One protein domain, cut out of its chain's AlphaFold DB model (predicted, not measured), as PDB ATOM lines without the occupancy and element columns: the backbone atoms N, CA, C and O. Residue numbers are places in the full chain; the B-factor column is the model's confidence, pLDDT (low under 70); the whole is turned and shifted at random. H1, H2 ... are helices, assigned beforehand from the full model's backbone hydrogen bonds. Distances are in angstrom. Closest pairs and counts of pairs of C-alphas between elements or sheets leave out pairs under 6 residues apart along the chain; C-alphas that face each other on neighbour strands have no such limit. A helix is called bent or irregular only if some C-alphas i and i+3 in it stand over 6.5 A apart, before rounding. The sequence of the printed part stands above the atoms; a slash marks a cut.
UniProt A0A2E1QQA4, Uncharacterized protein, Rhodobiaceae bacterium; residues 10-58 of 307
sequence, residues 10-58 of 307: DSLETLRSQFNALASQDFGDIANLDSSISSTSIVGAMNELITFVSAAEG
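This is residues 10 to 58 of the 307 residues of an uncharacterized protein of Rhodobiaceae bacterium (UniProt A0A2E1QQA4). Two helices, H1 and H2, lie end to end with a gap between them, making a long rod, and the loop of residues 27 to 41 spans the gap and folds back on itself beside the start of H2. H1 sticks out at one end of the rod, and the tail of H2 with residues 55 to 58 sticks out at the other. The printed part has 49 residues, with two named helices in the order H1, H2 and no named strand, and its class is all helix. It is extended, with a radius of gyration of the C-alphas of 15.3 A and spans of 53 by 17 by 14 A.

H1, the longest helix by residues, is residues 12 to 26 and measures 19.9 A from C-alpha 12 at (338.659, 254.019, 400.595) to C-alpha 26 at (328.830, 238.464, 408.080). H1 is neither bent nor irregular, but only just: C-alphas 23 and 26 are 6.1 A apart. H2 is residues 42 to 54 and measures 17.9 A, ending with C-alpha 54 at (304.925, 229.088, 415.264).

H1 and H2 are apart, with no C-alpha of the one within 8 A of the other. A long link of 15 residues, 27 to 41, joins them. Residues 10 to 26, of which 12 to 26 belong to H1, stand free. Residues 50 to 58, of which 50 to 54 belong to H2, stand free too. In both H1 and H2 every backbone O i to N i+4 pair is within hydrogen-bond range.

The two C-alphas farthest apart, those of Ser 11 and Gly 58, are 53.4 A apart. The printed part has no cut. The C-alphas of the long link lie 5 to 14 A from the mean of all C-alphas. The mean pLDDT of the printed part is 75.7, and the model's confidence is low, under 70, at residue 25 and residues 51 to 57.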
ATOM      1  N   ASP A  10     342.837 254.611 406.905       85.19
ATOM      2  CA  ASP A  10     342.677 253.522 405.950       85.19
ATOM      3  C   ASP A  10     342.139 254.042 404.615       85.19
ATOM      4  O   ASP A  10     341.368 255.000 404.539       85.19
ATOM      5  N   SER A  11     342.559 253.395 403.529       88.25
ATOM      6  CA  SER A  11     342.136 253.791 402.191       88.25
ATOM      7  C   SER A  11     340.643 253.524 401.967       88.25
ATOM      8  O   SER A  11     340.067 252.588 402.527       88.25
ATOM      9  N   LEU A  12     340.025 254.290 401.063       86.75
ATOM     10  CA  LEU A  12     338.659 254.019 400.595       86.75
ATOM     11  C   LEU A  12     338.509 252.596 400.029       86.75
ATOM     12  O   LEU A  12     337.437 252.004 400.107       86.75
ATOM     13  N   GLU A  13     339.590 252.022 399.503       89.06
ATOM     14  CA  GLU A  13     339.613 250.649 399.005       89.06
ATOM     15  C   GLU A  13     339.591 249.620 400.146       89.06
ATOM     16  O   GLU A  13     338.894 248.609 400.064       89.06
ATOM     17  N   THR A  14     340.269 249.914 401.258       85.94
ATOM     18  CA  THR A  14     340.167 249.135 402.498       85.94
ATOM     19  C   THR A  14     338.733 249.171 403.031       85.94
ATOM     20  O   THR A  14     338.188 248.126 403.383       85.94
ATOM     21  N   LEU A  15     338.090 250.346 403.014       86.75
ATOM     22  CA  LEU A  15     336.681 250.501 403.388       86.75
ATOM     23  C   LEU A  15     335.762 249.663 402.493       86.75
ATOM     24  O   LEU A  15     334.952 248.892 403.002       86.75
ATOM     25  N   ARG A  16     335.914 249.758 401.167       89.19
ATOM     26  CA  ARG A  16     335.125 248.992 400.191       89.19
ATOM     27  C   ARG A  16     335.290 247.484 400.384       89.19
ATOM     28  O   ARG A  16     334.304 246.751 400.392       89.19
ATOM     29  N   SER A  17     336.529 247.025 400.548       85.75
ATOM     30  CA  SER A  17     336.849 245.609 400.739       85.75
ATOM     31  C   SER A  17     336.227 245.066 402.027       85.75
ATOM     32  O   SER A  17     335.539 244.045 402.001       85.75
ATOM     33  N   GLN A  18     336.375 245.790 403.141       85.31
ATOM     34  CA  GLN A  18     335.781 245.389 404.415       85.31
ATOM     35  C   GLN A  18     334.252 245.445 404.392       85.31
ATOM     36  O   GLN A  18     333.619 244.540 404.927       85.31
ATOM     37  N   PHE A  19     333.652 246.441 403.733       83.44
ATOM     38  CA  PHE A  19     332.199 246.565 403.591       83.44
ATOM     39  C   PHE A  19     331.594 245.435 402.745       83.44
ATOM     40  O   PHE A  19     330.623 244.803 403.151       83.44
ATOM     41  N   ASN A  20     332.202 245.114 401.603       81.56
ATOM     42  CA  ASN A  20     331.735 244.015 400.755       81.56
ATOM     43  C   ASN A  20     331.895 242.661 401.445       81.56
ATOM     44  O   ASN A  20     331.029 241.795 401.336       81.56
ATOM     45  N   ALA A  21     332.987 242.475 402.183       79.19
ATOM     46  CA  ALA A  21     333.188 241.253 402.934       79.19
ATOM     47  C   ALA A  21     332.269 241.170 404.172       79.19
ATOM     48  O   ALA A  21     331.903 240.059 404.544       79.19
ATOM     49  N   LEU A  22     331.843 242.293 404.765       77.88
ATOM     50  CA  LEU A  22     330.779 242.337 405.780       77.88
ATOM     51  C   LEU A  22     329.436 241.893 405.170       77.88
ATOM     52  O   LEU A  22     328.763 241.028 405.723       77.88
ATOM     53  N   ALA A  23     329.081 242.419 403.995       74.25
ATOM     54  CA  ALA A  23     327.858 242.046 403.285       74.25
ATOM     55  C   ALA A  23     327.837 240.561 402.879       74.25
ATOM     56  O   ALA A  23     326.843 239.883 403.095       74.25
ATOM     57  N   SER A  24     328.944 240.038 402.345       72.12
ATOM     58  CA  SER A  24     329.006 238.665 401.826       72.12
ATOM     59  C   SER A  24     329.224 237.595 402.904       72.12
ATOM     60  O   SER A  24     328.680 236.502 402.776       72.12
ATOM     61  N   GLN A  25     330.007 237.876 403.956       68.62
ATOM     62  CA  GLN A  25     330.387 236.856 404.948       68.62
ATOM     63  C   GLN A  25     329.687 237.006 406.300       68.62
ATOM     64  O   GLN A  25     329.419 235.999 406.945       68.62
ATOM     65  N   ASP A  26     329.417 238.235 406.753       70.81
ATOM     66  CA  ASP A  26     328.830 238.464 408.080       70.81
ATOM     67  C   ASP A  26     327.296 238.576 408.031       70.81
ATOM     68  O   ASP A  26     326.627 238.091 408.940       70.81
ATOM     69  N   PHE A  27     326.733 239.177 406.976       72.44
ATOM     70  CA  PHE A  27     325.281 239.224 406.737       72.44
ATOM     71  C   PHE A  27     324.772 238.074 405.844       72.44
ATOM     72  O   PHE A  27     323.593 237.736 405.894       72.44
ATOM     73  N   GLY A  28     325.663 237.407 405.108       72.56
ATOM     74  CA  GLY A  28     325.326 236.266 404.253       72.56
ATOM     75  C   GLY A  28     324.686 236.663 402.916       72.56
ATOM     76  O   GLY A  28     324.154 237.758 402.750       72.56
ATOM     77  N   ASP A  29     324.770 235.758 401.940       71.75
ATOM     78  CA  ASP A  29     324.189 235.929 400.604       71.75
ATOM     79  C   ASP A  29     322.749 235.393 400.564       71.75
ATOM     80  O   ASP A  29     322.498 234.247 400.944       71.75
ATOM     81  N   ILE A  30     321.815 236.204 400.058       72.56
ATOM     82  CA  ILE A  30     320.410 235.825 399.853       72.56
ATOM     83  C   ILE A  30     320.260 234.610 398.932       72.56
ATOM     84  O   ILE A  30     319.321 233.841 399.095       72.56
ATOM     85  N   ALA A  31     321.196 234.393 398.003       75.25
ATOM     86  CA  ALA A  31     321.167 233.244 397.101       75.25
ATOM     87  C   ALA A  31     321.297 231.894 397.833       75.25
ATOM     88  O   ALA A  31     320.953 230.858 397.269       75.25
ATOM     89  N   ASN A  32     321.779 231.909 399.081       74.88
ATOM     90  CA  ASN A  32     321.881 230.729 399.936       74.88
ATOM     91  C   ASN A  32     320.689 230.578 400.898       74.88
ATOM     92  O   ASN A  32     320.671 229.634 401.689       74.88
ATOM     93  N   LEU A  33     319.724 231.505 400.878       74.75
ATOM     94  CA  LEU A  33     318.486 231.389 401.643       74.75
ATOM     95  C   LEU A  33     317.567 230.363 400.963       74.75
ATOM     96  O   LEU A  33     317.523 230.281 399.735       74.75
ATOM     97  N   ASP A  34     316.854 229.557 401.753       76.31
ATOM     98  CA  ASP A  34     315.914 228.571 401.214       76.31
ATOM     99  C   ASP A  34     314.888 229.251 400.289       76.31
ATOM    100  O   ASP A  34     314.336 230.296 400.630       76.31
ATOM    101  N   SER A  35     314.620 228.652 399.124       77.19
ATOM    102  CA  SER A  35     313.746 229.229 398.089       77.19
ATOM    103  C   SER A  35     312.294 229.479 398.527       77.19
ATOM    104  O   SER A  35     311.558 230.165 397.820       77.19
ATOM    105  N   SER A  36     311.874 228.925 399.669       72.44
ATOM    106  CA  SER A  36     310.569 229.177 400.287       72.44
ATOM    107  C   SER A  36     310.491 230.490 401.080       72.44
ATOM    108  O   SER A  36     309.385 230.917 401.410       72.44
ATOM    109  N   ILE A  37     311.623 231.150 401.357       79.44
ATOM    110  CA  ILE A  37     311.685 232.439 402.053       79.44
ATOM    111  C   ILE A  37     311.819 233.556 401.013       79.44
ATOM    112  O   ILE A  37     312.809 233.642 400.288       79.44
ATOM    113  N   SER A  38     310.816 234.428 400.939       80.38
ATOM    114  CA  SER A  38     310.724 235.486 399.922       80.38
ATOM    115  C   SER A  38     311.361 236.814 400.348       80.38
ATOM    116  O   SER A  38     311.550 237.712 399.522       80.38
ATOM    117  N   SER A  39     311.705 236.952 401.630       79.44
ATOM    118  CA  SER A  39     312.275 238.179 402.180       79.44
ATOM    119  C   SER A  39     313.651 238.511 401.603       79.44
ATOM    120  O   SER A  39     314.584 237.711 401.628       79.44
ATOM    121  N   THR A  40     313.826 239.780 401.231       74.19
ATOM    122  CA  THR A  40     315.098 240.342 400.755       74.19
ATOM    123  C   THR A  40     316.016 240.846 401.873       74.19
ATOM    124  O   THR A  40     317.009 241.525 401.611       74.19
ATOM    125  N   SER A  41     315.672 240.578 403.135       72.94
ATOM    126  CA  SER A  41     316.470 240.948 404.306       72.94
ATOM    127  C   SER A  41     316.498 239.821 405.335       72.94
ATOM    128  O   SER A  41     315.528 239.078 405.470       72.94
ATOM    129  N   ILE A  42     317.573 239.737 406.120       75.44
ATOM    130  CA  ILE A  42     317.699 238.748 407.205       75.44
ATOM    131  C   ILE A  42     316.571 238.915 408.227       75.44
ATOM    132  O   ILE A  42     315.982 237.935 408.661       75.44
ATOM    133  N   VAL A  43     316.231 240.157 408.587       76.88
ATOM    134  CA  VAL A  43     315.164 240.439 409.559       76.88
ATOM    135  C   VAL A  43     313.801 240.008 409.016       76.88
ATOM    136  O   VAL A  43     313.026 239.385 409.734       76.88
ATOM    137  N   GLY A  44     313.514 240.270 407.739       80.62
ATOM    138  CA  GLY A  44     312.289 239.770 407.115       80.62
ATOM    139  C   GLY A  44     312.284 238.244 406.970       80.62
ATOM    140  O   GLY A  44     311.252 237.628 407.197       80.62
ATOM    141  N   ALA A  45     313.438 237.619 406.706       79.88
ATOM    142  CA  ALA A  45     313.572 236.166 406.621       79.88
ATOM    143  C   ALA A  45     313.339 235.510 407.988       79.88
ATOM    144  O   ALA A  45     312.678 234.483 408.080       79.88
ATOM    145  N   MET A  46     313.813 236.143 409.066       80.19
ATOM    146  CA  MET A  46     313.519 235.734 410.438       80.19
ATOM    147  C   MET A  46     312.038 235.902 410.792       80.19
ATOM    148  O   MET A  46     311.483 235.045 411.469       80.19
ATOM    149  N   ASN A  47     311.375 236.962 410.322       76.56
ATOM    150  CA  ASN A  47     309.937 237.148 410.535       76.56
ATOM    151  C   ASN A  47     309.096 236.116 409.758       76.56
ATOM    152  O   ASN A  47     308.115 235.593 410.290       76.56
ATOM    153  N   GLU A  48     309.497 235.771 408.531       78.94
ATOM    154  CA  GLU A  48     308.887 234.677 407.762       78.94
ATOM    155  C   GLU A  48     309.114 233.323 408.456       78.94
ATOM    156  O   GLU A  48     308.163 232.568 408.663       78.94
ATOM    157  N   LEU A  49     310.335 233.057 408.938       77.00
ATOM    158  CA  LEU A  49     310.667 231.859 409.715       77.00
ATOM    159  C   LEU A  49     309.861 231.758 411.019       77.00
ATOM    160  O   LEU A  49     309.419 230.668 411.364       77.00
ATOM    161  N   ILE A  50     309.622 232.864 411.730       70.75
ATOM    162  CA  ILE A  50     308.778 232.888 412.941       70.75
ATOM    163  C   ILE A  50     307.363 232.386 412.632       70.75
ATOM    164  O   ILE A  50     306.778 231.673 413.445       70.75
ATOM    165  N   THR A  51     306.838 232.673 411.440       61.88
ATOM    166  CA  THR A  51     305.520 232.182 411.018       61.88
ATOM    167  C   THR A  51     305.546 230.661 410.803       61.88
ATOM    168  O   THR A  51     304.664 229.961 411.296       61.88
ATOM    169  N   PHE A  52     306.608 230.125 410.190       60.94
ATOM    170  CA  PHE A  52     306.813 228.676 410.023       60.94
ATOM    171  C   PHE A  52     307.096 227.927 411.336       60.94
ATOM    172  O   PHE A  52     306.615 226.812 411.524       60.94
ATOM    173  N   VAL A  53     307.846 228.528 412.261       63.75
ATOM    174  CA  VAL A  53     308.193 227.935 413.564       63.75
ATOM    175  C   VAL A  53     307.013 228.000 414.537       63.75
ATOM    176  O   VAL A  53     306.838 227.084 415.334       63.75
ATOM    177  N   SER A  54     306.145 229.013 414.443       52.94
ATOM    178  CA  SER A  54     304.925 229.088 415.264       52.94
ATOM    179  C   SER A  54     303.891 228.008 414.914       52.94
ATOM    180  O   SER A  54     303.152 227.563 415.786       52.94
ATOM    181  N   ALA A  55     303.896 227.508 413.673       53.16
ATOM    182  CA  ALA A  55     303.131 226.325 413.272       53.16
ATOM    183  C   ALA A  55     303.765 224.993 413.743       53.16
ATOM    184  O   ALA A  55     303.196 223.930 413.497       53.16
ATOM    185  N   ALA A  56     304.940 225.024 414.389       56.06
ATOM    186  CA  ALA A  56     305.751 223.849 414.714       56.06
ATOM    187  C   ALA A  56     305.809 223.489 416.211       56.06
ATOM    188  O   ALA A  56     306.581 222.600 416.581       56.06
ATOM    189  N   GLU A  57     305.003 224.119 417.076       67.94
ATOM    190  CA  GLU A  57     304.849 223.638 418.454       67.94
ATOM    191  C   GLU A  57     304.036 222.338 418.459       67.94
ATOM    192  O   GLU A  57     302.811 222.321 418.524       67.94
ATOM    193  N   GLY A  58     304.752 221.222 418.328       77.69
ATOM    194  CA  GLY A  58     304.190 219.896 418.517       77.69
ATOM    195  C   GLY A  58     303.651 219.710 419.934       77.69
ATOM    196  O   GLY A  58     304.138 220.316 420.889       77.69
TER     197      GLY A  58